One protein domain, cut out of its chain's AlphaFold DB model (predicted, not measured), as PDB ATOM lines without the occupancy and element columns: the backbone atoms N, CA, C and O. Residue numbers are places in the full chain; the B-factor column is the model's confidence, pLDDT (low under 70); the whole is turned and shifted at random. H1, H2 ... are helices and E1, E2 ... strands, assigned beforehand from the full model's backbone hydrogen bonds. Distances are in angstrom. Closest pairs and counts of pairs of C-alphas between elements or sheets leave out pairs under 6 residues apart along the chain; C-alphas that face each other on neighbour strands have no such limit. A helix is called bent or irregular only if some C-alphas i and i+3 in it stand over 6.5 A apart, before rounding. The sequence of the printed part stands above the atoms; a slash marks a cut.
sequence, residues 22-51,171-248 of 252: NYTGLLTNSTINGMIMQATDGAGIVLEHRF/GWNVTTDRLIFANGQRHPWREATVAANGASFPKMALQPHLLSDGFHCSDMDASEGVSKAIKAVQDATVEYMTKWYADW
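This is residues 22 to 51 and 171 to 248 of the 252 residues of an uncharacterized protein of Polyporus arcularius HHB13444 (UniProt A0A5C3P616). Little here is regular structure: in a loop-rich body, long helix H3 packs on helix H2 and beside the two-strand parallel sheet E1 E2, with small H1 at H2's corner. The printed part has 108 residues, 42 in named elements, mostly helix, ordered H1, H2, E1, E2, H3. It is compact, radius of gyration of the C-alphas 13.8 A, spanning 38 by 32 by 26 A.

Start at H1, residues 22 to 27, irregular, with C-alphas 22 and 25 7.2 A apart; 0 of 2 O i to N i+4 and 2 of 3 O i to N i+3 pairs are within hydrogen-bond range. It touches H2, residues 32 to 40, only at the corner; the closest C-alphas, Leu 27 and Gly 34, are 4.9 A apart. E1, residues 181 to 184, and E2, residues 209 to 212, are parallel at 21 degrees, N 210 and O 181 within range at 2.7 A. H3, residues 228 to 246, touches H2, closest C-alphas Ile 36 and Val 238, 5.3 A. In H2 and H3 every O i to N i+4 pair is within range.

Find C-alpha 22 at (29.648, -33.400, 22.596); H1 spans 10.9 A, H2 12.3 A, E1 10.3 A, E2 10.2 A. H3 runs 26.8 A to C-alpha 246 at (19.858, -4.051, 27.968).

Residues 52 to 170 are cut out, C-alphas 51 and 171 9.0 A apart. Links E1 to E2 and E2 to H3 are long. Look for pLDDT under 70 at residues 22 to 24, 46 to 51 and 224 to 225.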
ATOM      1  N   ASN A  22      29.684 -33.160  21.145       53.91
ATOM      2  CA  ASN A  22      29.648 -33.400  22.596       53.91
ATOM      3  C   ASN A  22      29.440 -32.132  23.448       53.91
ATOM      4  O   ASN A  22      29.373 -32.218  24.671       53.91
ATOM      5  N   TYR A  23      29.339 -30.953  22.827       59.62
ATOM      6  CA  TYR A  23      29.250 -29.666  23.528       59.62
ATOM      7  C   TYR A  23      27.929 -28.926  23.326       59.62
ATOM      8  O   TYR A  23      27.725 -27.857  23.898       59.62
ATOM      9  N   THR A  24      27.003 -29.505  22.564       64.12
ATOM     10  CA  THR A  24      25.649 -28.958  22.385       64.12
ATOM     11  C   THR A  24      24.898 -28.820  23.711       64.12
ATOM     12  O   THR A  24      24.122 -27.883  23.869       64.12
ATOM     13  N   GLY A  25      25.198 -29.672  24.699       70.88
ATOM     14  CA  GLY A  25      24.646 -29.579  26.053       70.88
ATOM     15  C   GLY A  25      24.980 -28.275  26.789       70.88
ATOM     16  O   GLY A  25      24.231 -27.883  27.673       70.88
ATOM     17  N   LEU A  26      26.044 -27.554  26.406       71.62
ATOM     18  CA  LEU A  26      26.317 -26.214  26.941       71.62
ATOM     19  C   LEU A  26      25.399 -25.127  26.385       71.62
ATOM     20  O   LEU A  26      25.448 -24.001  26.865       71.62
ATOM     21  N   LEU A  27      24.633 -25.422  25.338       78.38
ATOM     22  CA  LEU A  27      23.773 -24.452  24.665       78.38
ATOM     23  C   LEU A  27      22.291 -24.666  24.991       78.38
ATOM     24  O   LEU A  27      21.434 -23.979  24.447       78.38
ATOM     25  N   THR A  28      21.982 -25.616  25.873       83.69
ATOM     26  CA  THR A  28      20.625 -25.908  26.336       83.69
ATOM     27  C   THR A  28      20.375 -25.296  27.714       83.69
ATOM     28  O   THR A  28      21.302 -24.944  28.451       83.69
ATOM     29  N   ASN A  29      19.102 -25.263  28.110       83.75
ATOM     30  CA  ASN A  29      18.661 -24.794  29.425       83.75
ATOM     31  C   ASN A  29      19.111 -25.677  30.600       83.75
ATOM     32  O   ASN A  29      18.849 -25.328  31.745       83.75
ATOM     33  N   SER A  30      19.807 -26.793  30.347       84.94
ATOM     34  CA  SER A  30      20.498 -27.538  31.405       84.94
ATOM     35  C   SER A  30      21.808 -26.873  31.832       84.94
ATOM     36  O   SER A  30      22.507 -27.411  32.683       84.94
ATOM     37  N   THR A  31      22.165 -25.721  31.255       87.81
ATOM     38  CA  THR A  31      23.333 -24.937  31.659       87.81
ATOM     39  C   THR A  31      23.032 -23.450  31.748       87.81
ATOM     40  O   THR A  31      22.093 -22.941  31.132       87.81
ATOM     41  N   ILE A  32      23.888 -22.735  32.475       88.31
ATOM     42  CA  ILE A  32      23.773 -21.287  32.655       88.31
ATOM     43  C   ILE A  32      23.832 -20.510  31.333       88.31
ATOM     44  O   ILE A  32      23.144 -19.504  31.189       88.31
ATOM     45  N   ASN A  33      24.584 -20.984  30.332       88.31
ATOM     46  CA  ASN A  33      24.646 -20.300  29.037       88.31
ATOM     47  C   ASN A  33      23.290 -20.348  28.327       88.31
ATOM     48  O   ASN A  33      22.866 -19.344  27.764       88.31
ATOM     49  N   GLY A  34      22.604 -21.498  28.372       88.19
ATOM     50  CA  GLY A  34      21.246 -21.629  27.846       88.19
ATOM     51  C   GLY A  34      20.271 -20.697  28.550       88.19
ATOM     52  O   GLY A  34      19.520 -19.984  27.889       88.19
ATOM     53  N   MET A  35      20.360 -20.614  29.881       90.31
ATOM     54  CA  MET A  35      19.551 -19.677  30.668       90.31
ATOM     55  C   MET A  35      19.802 -18.214  30.279       90.31
ATOM     56  O   MET A  35      18.845 -17.459  30.132       90.31
ATOM     57  N   ILE A  36      21.064 -17.814  30.080       91.62
ATOM     58  CA  ILE A  36      21.420 -16.458  29.633       91.62
ATOM     59  C   ILE A  36      20.831 -16.191  28.247       91.62
ATOM     60  O   ILE A  36      20.130 -15.198  28.074       91.62
ATOM     61  N   MET A  37      21.068 -17.086  27.281       90.81
ATOM     62  CA  MET A  37      20.553 -16.943  25.914       90.81
ATOM     63  C   MET A  37      19.030 -16.803  25.895       90.81
ATOM     64  O   MET A  37      18.506 -15.923  25.214       90.81
ATOM     65  N   GLN A  38      18.329 -17.618  26.688       90.12
ATOM     66  CA  GLN A  38      16.878 -17.545  26.825       90.12
ATOM     67  C   GLN A  38      16.421 -16.226  27.465       90.12
ATOM     68  O   GLN A  38      15.443 -15.638  27.014       90.12
ATOM     69  N   ALA A  39      17.116 -15.747  28.500       92.06
ATOM     70  CA  ALA A  39      16.762 -14.513  29.199       92.06
ATOM     71  C   ALA A  39      17.014 -13.246  28.367       92.06
ATOM     72  O   ALA A  39      16.396 -12.213  28.625       92.06
ATOM     73  N   THR A  40      17.925 -13.302  27.393       91.25
ATOM     74  CA  THR A  40      18.280 -12.153  26.545       91.25
ATOM     75  C   THR A  40      17.693 -12.211  25.137       91.25
ATOM     76  O   THR A  40      17.905 -11.269  24.380       91.25
ATOM     77  N   ASP A  41      17.024 -13.307  24.760       89.00
ATOM     78  CA  ASP A  41      16.687 -13.626  23.360       89.00
ATOM     79  C   ASP A  41      17.927 -13.517  22.440       89.00
ATOM     80  O   ASP A  41      17.914 -12.922  21.363       89.00
ATOM     81  N   GLY A  42      19.064 -14.013  22.946       82.12
ATOM     82  CA  GLY A  42      20.393 -13.790  22.375       82.12
ATOM     83  C   GLY A  42      21.069 -15.072  21.892       82.12
ATOM     84  O   GLY A  42      20.687 -16.180  22.259       82.12
ATOM     85  N   ALA A  43      22.129 -14.919  21.095       82.69
ATOM     86  CA  ALA A  43      23.014 -16.016  20.714       82.69
ATOM     87  C   ALA A  43      24.274 -16.025  21.593       82.69
ATOM     88  O   ALA A  43      24.884 -14.983  21.831       82.69
ATOM     89  N   GLY A  44      24.678 -17.209  22.048       71.25
ATOM     90  CA  GLY A  44      25.855 -17.409  22.889       71.25
ATOM     91  C   GLY A  44      27.014 -18.029  22.119       71.25
ATOM     92  O   GLY A  44      26.848 -19.009  21.394       71.25
ATOM     93  N   ILE A  45      28.211 -17.482  22.324       74.06
ATOM     94  CA  ILE A  45      29.468 -18.149  21.989       74.06
ATOM     95  C   ILE A  45      30.138 -18.475  23.315       74.06
ATOM     96  O   ILE A  45      30.508 -17.576  24.064       74.06
ATOM     97  N   VAL A  46      30.279 -19.764  23.606       67.81
ATOM     98  CA  VAL A  46      31.015 -20.221  24.783       67.81
ATOM     99  C   VAL A  46      32.454 -20.463  24.368       67.81
ATOM    100  O   VAL A  46      32.692 -21.213  23.428       67.81
ATOM    101  N   LEU A  47      33.391 -19.820  25.063       62.66
ATOM    102  CA  LEU A  47      34.823 -20.040  24.903       62.66
ATOM    103  C   LEU A  47      35.382 -20.517  26.240       62.66
ATOM    104  O   LEU A  47      35.460 -19.748  27.198       62.66
ATOM    105  N   GLU A  48      35.778 -21.782  26.322       60.03
ATOM    106  CA  GLU A  48      36.553 -22.251  27.466       60.03
ATOM    107  C   GLU A  48      38.002 -21.768  27.349       60.03
ATOM    108  O   GLU A  48      38.722 -22.106  26.407       60.03
ATOM    109  N   HIS A  49      38.444 -21.011  28.349       51.38
ATOM    110  CA  HIS A  49      39.842 -20.658  28.538       51.38
ATOM    111  C   HIS A  49      40.229 -20.913  29.995       51.38
ATOM    112  O   HIS A  49      39.451 -20.659  30.913       51.38
ATOM    113  N   ARG A  50      41.436 -21.430  30.224       54.84
ATOM    114  CA  ARG A  50      41.919 -21.793  31.561       54.84
ATOM    115  C   ARG A  50      42.911 -20.725  32.049       54.84
ATOM    116  O   ARG A  50      43.885 -20.446  31.356       54.84
ATOM    117  N   PHE A  51      42.649 -20.113  33.207       44.94
ATOM    118  CA  PHE A  51      43.485 -19.082  33.858       44.94
ATOM    119  C   PHE A  51      44.081 -19.607  35.179       44.94
ATOM    120  O   PHE A  51      43.445 -20.461  35.800       44.94
ATOM    121  N   GLY A 171      46.291 -10.189  36.535       85.44
ATOM    122  CA  GLY A 171      46.259 -11.316  37.473       85.44
ATOM    123  C   GLY A 171      45.062 -11.215  38.428       85.44
ATOM    124  O   GLY A 171      43.930 -11.032  37.993       85.44
ATOM    125  N   TRP A 172      45.306 -11.282  39.740       85.69
ATOM    126  CA  TRP A 172      44.255 -11.078  40.753       85.69
ATOM    127  C   TRP A 172      43.755  -9.628  40.875       85.69
ATOM    128  O   TRP A 172      42.699  -9.402  41.457       85.69
ATOM    129  N   ASN A 173      44.467  -8.663  40.290       86.50
ATOM    130  CA  ASN A 173      44.118  -7.240  40.286       86.50
ATOM    131  C   ASN A 173      43.418  -6.805  38.986       86.50
ATOM    132  O   ASN A 173      43.407  -5.620  38.663       86.50
ATOM    133  N   VAL A 174      42.880  -7.740  38.201       87.50
ATOM    134  CA  VAL A 174      42.129  -7.422  36.981       87.50
ATOM    135  C   VAL A 174      40.874  -6.602  37.308       87.50
ATOM    136  O   VAL A 174      40.075  -7.009  38.143       87.50
ATOM    137  N   THR A 175      40.670  -5.471  36.629       88.88
ATOM    138  CA  THR A 175      39.553  -4.526  36.873       88.88
ATOM    139  C   THR A 175      38.671  -4.321  35.644       88.88
ATOM    140  O   THR A 175      38.225  -3.210  35.356       88.88
ATOM    141  N   THR A 176      38.486  -5.372  34.854       89.94
ATOM    142  CA  THR A 176      37.707  -5.305  33.619       89.94
ATOM    143  C   THR A 176      36.219  -5.232  33.937       89.94
ATOM    144  O   THR A 176      35.680  -6.118  34.600       89.94
ATOM    145  N   ASP A 177      35.549  -4.202  33.422       92.62
ATOM    146  CA  ASP A 177      34.094  -4.111  33.480       92.62
ATOM    147  C   ASP A 177      33.438  -5.240  32.685       92.62
ATOM    148  O   ASP A 177      33.925  -5.660  31.634       92.62
ATOM    149  N   ARG A 178      32.266  -5.666  33.158       92.75
ATOM    150  CA  ARG A 178      31.430  -6.700  32.540       92.75
ATOM    151  C   ARG A 178      32.112  -8.070  32.517       92.75
ATOM    152  O   ARG A 178      32.065  -8.790  31.523       92.75
ATOM    153  N   LEU A 179      32.733  -8.427  33.641       92.44
ATOM    154  CA  LEU A 179      33.399  -9.710  33.858       92.44
ATOM    155  C   LEU A 179      32.907 -10.357  35.158       92.44
ATOM    156  O   LEU A 179      33.122  -9.837  36.242       92.44
ATOM    157  N   ILE A 180      32.254 -11.511  35.061       92.88
ATOM    158  CA  ILE A 180      31.765 -12.252  36.231       92.88
ATOM    159  C   ILE A 180      32.797 -13.313  36.599       92.88
ATOM    160  O   ILE A 180      33.161 -14.135  35.759       92.88
ATOM    161  N   PHE A 181      33.232 -13.333  37.859       91.88
ATOM    162  CA  PHE A 181      34.004 -14.447  38.405       91.88
ATOM    163  C   PHE A 181      33.089 -15.333  39.240       91.88
ATOM    164  O   PHE A 181      32.660 -14.925  40.313       91.88
ATOM    165  N   ALA A 182      32.800 -16.543  38.765       91.94
ATOM    166  CA  ALA A 182      32.068 -17.552  39.521       91.94
ATOM    167  C   ALA A 182      33.032 -18.637  40.022       91.94
ATOM    168  O   ALA A 182      33.803 -19.215  39.252       91.94
ATOM    169  N   ASN A 183      33.021 -18.912  41.326       89.88
ATOM    170  CA  ASN A 183      33.900 -19.905  41.936       89.88
ATOM    171  C   ASN A 183      33.155 -20.790  42.944       89.88
ATOM    172  O   ASN A 183      32.292 -20.345  43.700       89.88
ATOM    173  N   GLY A 184      33.532 -22.067  42.990       89.56
ATOM    174  CA  GLY A 184      33.105 -22.995  44.034       89.56
ATOM    175  C   GLY A 184      34.050 -22.951  45.235       89.56
ATOM    176  O   GLY A 184      35.269 -23.011  45.078       89.56
ATOM    177  N   GLN A 185      33.516 -22.887  46.453       88.75
ATOM    178  CA  GLN A 185      34.333 -22.876  47.670       88.75
ATOM    179  C   GLN A 185      35.116 -24.174  47.878       88.75
ATOM    180  O   GLN A 185      36.199 -24.129  48.458       88.75
ATOM    181  N   ARG A 186      34.592 -25.310  47.401       83.56
ATOM    182  CA  ARG A 186      35.214 -26.639  47.540       83.56
ATOM    183  C   ARG A 186      36.079 -27.010  46.336       83.56
ATOM    184  O   ARG A 186      36.439 -28.167  46.137       83.56
ATOM    185  N   HIS A 187      36.381 -26.033  45.492       83.19
ATOM    186  CA  HIS A 187      37.097 -26.236  44.254       83.19
ATOM    187  C   HIS A 187      38.620 -26.176  44.452       83.19
ATOM    188  O   HIS A 187      39.117 -25.150  44.914       83.19
ATOM    189  N   PRO A 188      39.397 -27.194  44.032       77.00
ATOM    190  CA  PRO A 188      40.849 -27.185  44.235       77.00
ATOM    191  C   PRO A 188      41.554 -26.089  43.433       77.00
ATOM    192  O   PRO A 188      42.604 -25.615  43.853       77.00
ATOM    193  N   TRP A 189      40.985 -25.650  42.300       79.19
ATOM    194  CA  TRP A 189      41.556 -24.533  41.544       79.19
ATOM    195  C   TRP A 189      41.111 -23.164  42.056       79.19
ATOM    196  O   TRP A 189      41.524 -22.170  41.476       79.19
ATOM    197  N   ARG A 190      40.292 -23.069  43.117       83.81
ATOM    198  CA  ARG A 190      39.862 -21.774  43.681       83.81
ATOM    199  C   ARG A 190      41.058 -20.880  43.996       83.81
ATOM    200  O   ARG A 190      41.058 -19.710  43.632       83.81
ATOM    201  N   GLU A 191      42.098 -21.462  44.583       81.19
ATOM    202  CA  GLU A 191      43.324 -20.748  44.943       81.19
ATOM    203  C   GLU A 191      44.119 -20.245  43.721       81.19
ATOM    204  O   GLU A 191      44.960 -19.371  43.846       81.19
ATOM    205  N   ALA A 192      43.824 -20.725  42.510       81.19
ATOM    206  CA  ALA A 192      44.409 -20.211  41.273       81.19
ATOM    207  C   ALA A 192      43.600 -19.047  40.654       81.19
ATOM    208  O   ALA A 192      43.886 -18.634  39.533       81.19
ATOM    209  N   THR A 193      42.582 -18.526  41.343       83.44
ATOM    210  CA  THR A 193      41.650 -17.507  40.821       83.44
ATOM    211  C   THR A 193      41.588 -16.284  41.733       83.44
ATOM    212  O   THR A 193      42.205 -16.271  42.794       83.44
ATOM    213  N   VAL A 194      40.795 -15.272  41.364       84.69
ATOM    214  CA  VAL A 194      40.518 -14.106  42.226       84.69
ATOM    215  C   VAL A 194      39.855 -14.480  43.561       84.69
ATOM    216  O   VAL A 194      39.845 -13.672  44.482       84.69
ATOM    217  N   ALA A 195      39.320 -15.700  43.688       87.06
ATOM    218  CA  ALA A 195      38.739 -16.230  44.919       87.06
ATOM    219  C   ALA A 195      39.751 -16.930  45.848       87.06
ATOM    220  O   ALA A 195      39.338 -17.595  46.802       87.06
ATOM    221  N   ALA A 196      41.053 -16.834  45.566       84.06
ATOM    222  CA  ALA A 196      42.084 -17.388  46.434       84.06
ATOM    223  C   ALA A 196      42.059 -16.750  47.831       84.06
ATOM    224  O   ALA A 196      41.770 -15.560  47.999       84.06
ATOM    225  N   ASN A 197      42.407 -17.534  48.847       79.25
ATOM    226  CA  ASN A 197      42.573 -17.025  50.199       79.25
ATOM    227  C   ASN A 197      43.717 -15.999  50.217       79.25
ATOM    228  O   ASN A 197      44.855 -16.310  49.878       79.25
ATOM    229  N   GLY A 198      43.415 -14.772  50.643       76.62
ATOM    230  CA  GLY A 198      44.394 -13.684  50.684       76.62
ATOM    231  C   GLY A 198      44.589 -12.946  49.357       76.62
ATOM    232  O   GLY A 198      45.367 -11.994  49.326       76.62
ATOM    233  N   ALA A 199      43.869 -13.307  48.286       79.69
ATOM    234  CA  ALA A 199      43.783 -12.442  47.115       79.69
ATOM    235  C   ALA A 199      43.082 -11.129  47.500       79.69
ATOM    236  O   ALA A 199      41.956 -11.128  48.001       79.69
ATOM    237  N   SER A 200      43.752 -10.001  47.273       73.06
ATOM    238  CA  SER A 200      43.130  -8.680  47.333       73.06
ATOM    239  C   SER A 200      42.593  -8.337  45.954       73.06
ATOM    240  O   SER A 200      43.361  -8.332  44.997       73.06
ATOM    241  N   PHE A 201      41.310  -8.016  45.849       75.00
ATOM    242  CA  PHE A 201      40.708  -7.605  44.586       75.00
ATOM    243  C   PHE A 201      39.855  -6.342  44.764       75.00
ATOM    244  O   PHE A 201      39.205  -6.176  45.805       75.00
ATOM    245  N   PRO A 202      39.838  -5.438  43.770       75.81
ATOM    246  CA  PRO A 202      38.977  -4.263  43.795       75.81
ATOM    247  C   PRO A 202      37.500  -4.667  43.761       75.81
ATOM    248  O   PRO A 202      37.087  -5.493  42.953       75.81
ATOM    249  N   LYS A 203      36.674  -4.073  44.630       78.62
ATOM    250  CA  LYS A 203      35.218  -4.238  44.549       78.62
ATOM    251  C   LYS A 203      34.688  -3.362  43.419       78.62
ATOM    252  O   LYS A 203      34.616  -2.145  43.568       78.62
ATOM    253  N   MET A 204      34.315  -3.991  42.316       86.88
ATOM    254  CA  MET A 204      33.867  -3.330  41.093       86.88
ATOM    255  C   MET A 204      32.400  -3.677  40.823       86.88
ATOM    256  O   MET A 204      32.011  -4.843  40.843       86.88
ATOM    257  N   ALA A 205      31.565  -2.666  40.563       88.62
ATOM    258  CA  ALA A 205      30.119  -2.859  40.396       88.62
ATOM    259  C   ALA A 205      29.756  -3.728  39.176       88.62
ATOM    260  O   ALA A 205      28.766  -4.452  39.207       88.62
ATOM    261  N   LEU A 206      30.564  -3.667  38.112       91.81
ATOM    262  CA  LEU A 206      30.375  -4.441  36.880       91.81
ATOM    263  C   LEU A 206      31.268  -5.685  36.812       91.81
ATOM    264  O   LEU A 206      31.380  -6.292  35.751       91.81
ATOM    265  N   GLN A 207      31.898  -6.072  37.920       92.00
ATOM    266  CA  GLN A 207      32.747  -7.256  37.983       92.00
ATOM    267  C   GLN A 207      32.441  -8.054  39.259       92.00
ATOM    268  O   GLN A 207      33.209  -8.038  40.223       92.00
ATOM    269  N   PRO A 208      31.260  -8.692  39.333       92.06
ATOM    270  CA  PRO A 208      30.849  -9.421  40.523       92.06
ATOM    271  C   PRO A 208      31.689 -10.686  40.722       92.06
ATOM    272  O   PRO A 208      31.954 -11.443  39.786       92.06
ATOM    273  N   HIS A 209      32.075 -10.927  41.976       90.31
ATOM    274  CA  HIS A 209      32.767 -12.139  42.410       90.31
ATOM    275  C   HIS A 209      31.771 -13.004  43.180       90.31
ATOM    276  O   HIS A 209      31.388 -12.690  44.309       90.31
ATOM    277  N   LEU A 210      31.309 -14.069  42.543       92.06
ATOM    278  CA  LEU A 210      30.238 -14.929  43.008       92.06
ATOM    279  C   LEU A 210      30.821 -16.242  43.531       92.06
ATOM    280  O   LEU A 210      31.480 -16.989  42.808       92.06
ATOM    281  N   LEU A 211      30.567 -16.537  44.805       91.44
ATOM    282  CA  LEU A 211      31.021 -17.757  45.464       91.44
ATOM    283  C   LEU A 211      29.835 -18.655  45.801       91.44
ATOM    284  O   LEU A 211      28.898 -18.226  46.469       91.44
ATOM    285  N   SER A 212      29.917 -19.920  45.400       93.00
ATOM    286  CA  SER A 212      28.965 -20.967  45.785       93.00
ATOM    287  C   SER A 212      29.626 -22.013  46.680       93.00
ATOM    288  O   SER A 212      30.846 -22.049  46.837       93.00
ATOM    289  N   ASP A 213      28.839 -22.940  47.220       90.69
ATOM    290  CA  ASP A 213      29.363 -24.151  47.852       90.69
ATOM    291  C   ASP A 213      29.808 -25.208  46.817       90.69
ATOM    292  O   ASP A 213      30.123 -26.332  47.188       90.69
ATOM    293  N   GLY A 214      29.847 -24.899  45.520       88.00
ATOM    294  CA  GLY A 214      30.166 -25.853  44.461       88.00
ATOM    295  C   GLY A 214      31.621 -26.345  44.418       88.00
ATOM    296  O   GLY A 214      32.491 -25.940  45.197       88.00
ATOM    297  N   PHE A 215      31.869 -27.227  43.451       87.00
ATOM    298  CA  PHE A 215      33.186 -27.714  43.037       87.00
ATOM    299  C   PHE A 215      33.542 -27.121  41.658       87.00
ATOM    300  O   PHE A 215      33.269 -25.954  41.396       87.00
ATOM    301  N   HIS A 216      34.202 -27.888  40.783       82.50
ATOM    302  CA  HIS A 216      34.640 -27.410  39.469       82.50
ATOM    303  C   HIS A 216      33.452 -27.169  38.546       82.50
ATOM    304  O   HIS A 216      32.712 -28.113  38.270       82.50
ATOM    305  N   CYS A 217      33.307 -25.923  38.077       83.25
ATOM    306  CA  CYS A 217      32.264 -25.493  37.143       83.25
ATOM    307  C   CYS A 217      30.840 -25.888  37.596       83.25
ATOM    308  O   CYS A 217      29.981 -26.145  36.759       83.25
ATOM    309  N   SER A 218      30.566 -25.994  38.905       87.19
ATOM    310  CA  SER A 218      29.227 -26.383  39.386       87.19
ATOM    311  C   SER A 218      28.154 -25.342  39.064       87.19
ATOM    312  O   SER A 218      26.996 -25.692  38.913       87.19
ATOM    313  N   ASP A 219      28.551 -24.082  38.931       87.69
ATOM    314  CA  ASP A 219      27.736 -22.965  38.458       87.69
ATOM    315  C   ASP A 219      27.277 -23.119  36.998       87.69
ATOM    316  O   ASP A 219      26.226 -22.593  36.637       87.69
ATOM    317  N   MET A 220      27.993 -23.896  36.177       87.19
ATOM    318  CA  MET A 220      27.634 -24.108  34.773       87.19
ATOM    319  C   MET A 220      26.452 -25.061  34.589       87.19
ATOM    320  O   MET A 220      25.755 -24.951  33.583       87.19
ATOM    321  N   ASP A 221      26.232 -25.989  35.520       85.56
ATOM    322  CA  ASP A 221      25.185 -27.015  35.455       85.56
ATOM    323  C   ASP A 221      23.892 -26.490  36.087       85.56
ATOM    324  O   ASP A 221      23.853 -26.237  37.286       85.56
ATOM    325  N   ALA A 222      22.840 -26.314  35.288       82.81
ATOM    326  CA  ALA A 222      21.547 -25.782  35.720       82.81
ATOM    327  C   ALA A 222      20.482 -26.874  35.937       82.81
ATOM    328  O   ALA A 222      19.287 -26.577  35.962       82.81
ATOM    329  N   SER A 223      20.891 -28.141  36.061       74.06
ATOM    330  CA  SER A 223      19.975 -29.258  36.312       74.06
ATOM    331  C   SER A 223      19.252 -29.170  37.665       74.06
ATOM    332  O   SER A 223      19.681 -28.508  38.615       74.06
ATOM    333  N   GLU A 224      18.110 -29.856  37.761       56.97
ATOM    334  CA  GLU A 224      17.343 -29.954  39.002       56.97
ATOM    335  C   GLU A 224      18.162 -30.671  40.090       56.97
ATOM    336  O   GLU A 224      18.690 -31.761  39.876       56.97
ATOM    337  N   GLY A 225      18.273 -30.060  41.276       61.84
ATOM    338  CA  GLY A 225      19.046 -30.604  42.403       61.84
ATOM    339  C   GLY A 225      20.352 -29.868  42.721       61.84
ATOM    340  O   GLY A 225      21.056 -30.264  43.652       61.84
ATOM    341  N   VAL A 226      20.666 -28.775  42.016       73.69
ATOM    342  CA  VAL A 226      21.750 -27.864  42.415       73.69
ATOM    343  C   VAL A 226      21.495 -27.249  43.795       73.69
ATOM    344  O   VAL A 226      20.357 -26.988  44.193       73.69
ATOM    345  N   SER A 227      22.569 -27.007  44.551       88.06
ATOM    346  CA  SER A 227      22.461 -26.354  45.856       88.06
ATOM    347  C   SER A 227      21.860 -24.950  45.713       88.06
ATOM    348  O   SER A 227      22.026 -24.278  44.691       88.06
ATOM    349  N   LYS A 228      21.226 -24.449  46.779       92.31
ATOM    350  CA  LYS A 228      20.710 -23.069  46.806       92.31
ATOM    351  C   LYS A 228      21.808 -22.031  46.538       92.31
ATOM    352  O   LYS A 228      21.530 -21.002  45.934       92.31
ATOM    353  N   ALA A 229      23.042 -22.300  46.968       93.56
ATOM    354  CA  ALA A 229      24.170 -21.398  46.754       93.56
ATOM    355  C   ALA A 229      24.629 -21.387  45.288       93.56
ATOM    356  O   ALA A 229      24.903 -20.320  44.750       93.56
ATOM    357  N   ILE A 230      24.674 -22.548  44.625       92.50
ATOM    358  CA  ILE A 230      24.952 -22.640  43.182       92.50
ATOM    359  C   ILE A 230      23.857 -21.917  42.395       92.50
ATOM    360  O   ILE A 230      24.159 -21.080  41.547       92.50
ATOM    361  N   LYS A 231      22.590 -22.170  42.738       92.06
ATOM    362  CA  LYS A 231      21.447 -21.522  42.093       92.06
ATOM    363  C   LYS A 231      21.482 -19.997  42.238       92.06
ATOM    364  O   LYS A 231      21.275 -19.291  41.261       92.06
ATOM    365  N   ALA A 232      21.842 -19.481  43.415       94.00
ATOM    366  CA  ALA A 232      22.004 -18.042  43.624       94.00
ATOM    367  C   ALA A 232      23.098 -17.424  42.729       94.00
ATOM    368  O   ALA A 232      22.919 -16.319  42.221       94.00
ATOM    369  N   VAL A 233      24.212 -18.134  42.502       94.50
ATOM    370  CA  VAL A 233      25.255 -17.697  41.555       94.50
ATOM    371  C   VAL A 233      24.723 -17.671  40.121       94.50
ATOM    372  O   VAL A 233      24.987 -16.711  39.394       94.50
ATOM    373  N   GLN A 234      23.948 -18.680  39.721       93.62
ATOM    374  CA  GLN A 234      23.328 -18.738  38.395       93.62
ATOM    375  C   GLN A 234      22.348 -17.589  38.172       93.62
ATOM    376  O   GLN A 234      22.438 -16.893  37.163       93.62
ATOM    377  N   ASP A 235      21.460 -17.354  39.137       94.31
ATOM    378  CA  ASP A 235      20.449 -16.300  39.064       94.31
ATOM    379  C   ASP A 235      21.093 -14.914  38.996       94.31
ATOM    380  O   ASP A 235      20.754 -14.122  38.116       94.31
ATOM    381  N   ALA A 236      22.093 -14.648  39.844       95.50
ATOM    382  CA  ALA A 236      22.842 -13.396  39.802       95.50
ATOM    383  C   ALA A 236      23.557 -13.209  38.455       95.50
ATOM    384  O   ALA A 236      23.542 -12.120  37.888       95.50
ATOM    385  N   THR A 237      24.167 -14.265  37.916       94.81
ATOM    386  CA  THR A 237      24.854 -14.202  36.621       94.81
ATOM    387  C   THR A 237      23.889 -13.861  35.489       94.81
ATOM    388  O   THR A 237      24.183 -12.972  34.691       94.81
ATOM    389  N   VAL A 238      22.723 -14.517  35.435       94.62
ATOM    390  CA  VAL A 238      21.674 -14.199  34.455       94.62
ATOM    391  C   VAL A 238      21.219 -12.749  34.619       94.62
ATOM    392  O   VAL A 238      21.152 -12.022  33.633       94.62
ATOM    393  N   GLU A 239      21.002 -12.286  35.851       95.81
ATOM    394  CA  GLU A 239      20.609 -10.902  36.135       95.81
ATOM    395  C   GLU A 239      21.635  -9.877  35.617       95.81
ATOM    396  O   GLU A 239      21.260  -8.914  34.942       95.81
ATOM    397  N   TYR A 240      22.930 -10.080  35.895       95.69
ATOM    398  CA  TYR A 240      23.996  -9.212  35.384       95.69
ATOM    399  C   TYR A 240      24.033  -9.212  33.856       95.69
ATOM    400  O   TYR A 240      24.079  -8.140  33.256       95.69
ATOM    401  N   MET A 241      23.959 -10.384  33.223       94.06
ATOM    402  CA  MET A 241      23.997 -10.499  31.762       94.06
ATOM    403  C   MET A 241      22.789  -9.830  31.099       94.06
ATOM    404  O   MET A 241      22.966  -9.090  30.132       94.06
ATOM    405  N   THR A 242      21.580 -10.008  31.642       94.62
ATOM    406  CA  THR A 242      20.367  -9.338  31.151       94.62
ATOM    407  C   THR A 242      20.484  -7.819  31.266       94.62
ATOM    408  O   THR A 242      20.196  -7.111  30.299       94.62
ATOM    409  N   LYS A 243      20.964  -7.303  32.405       94.62
ATOM    410  CA  LYS A 243      21.221  -5.863  32.584       94.62
ATOM    411  C   LYS A 243      22.262  -5.356  31.590       94.62
ATOM    412  O   LYS A 243      22.049  -4.348  30.924       94.62
ATOM    413  N   TRP A 244      23.371  -6.075  31.439       94.19
ATOM    414  CA  TRP A 244      24.447  -5.678  30.540       94.19
ATOM    415  C   TRP A 244      24.027  -5.653  29.079       94.19
ATOM    416  O   TRP A 244      24.465  -4.755  28.358       94.19
ATOM    417  N   TYR A 245      23.197  -6.609  28.666       91.94
ATOM    418  CA  TYR A 245      22.617  -6.660  27.333       91.94
ATOM    419  C   TYR A 245      21.650  -5.495  27.095       91.94
ATOM    420  O   TYR A 245      21.753  -4.827  26.070       91.94
ATOM    421  N   ALA A 246      20.776  -5.187  28.059       92.50
ATOM    422  CA  ALA A 246      19.858  -4.051  27.968       92.50
ATOM    423  C   ALA A 246      20.588  -2.694  27.901       92.50
ATOM    424  O   ALA A 246      20.166  -1.795  27.175       92.50
ATOM    425  N   ASP A 247      21.705  -2.560  28.620       92.12
ATOM    426  CA  ASP A 247      22.548  -1.358  28.610       92.12
ATOM    427  C   ASP A 247      23.414  -1.230  27.344       92.12
ATOM    428  O   ASP A 247      24.009  -0.172  27.102       92.12
ATOM    429  N   TRP A 248      23.554  -2.302  26.558       91.12
ATOM    430  CA  TRP A 248      24.427  -2.306  25.393       91.12
ATOM    431  C   TRP A 248      23.868  -1.408  24.290       91.12
ATOM    432  O   TRP A 248      22.706  -1.486  23.896       91.12
TER     433      TRP A 248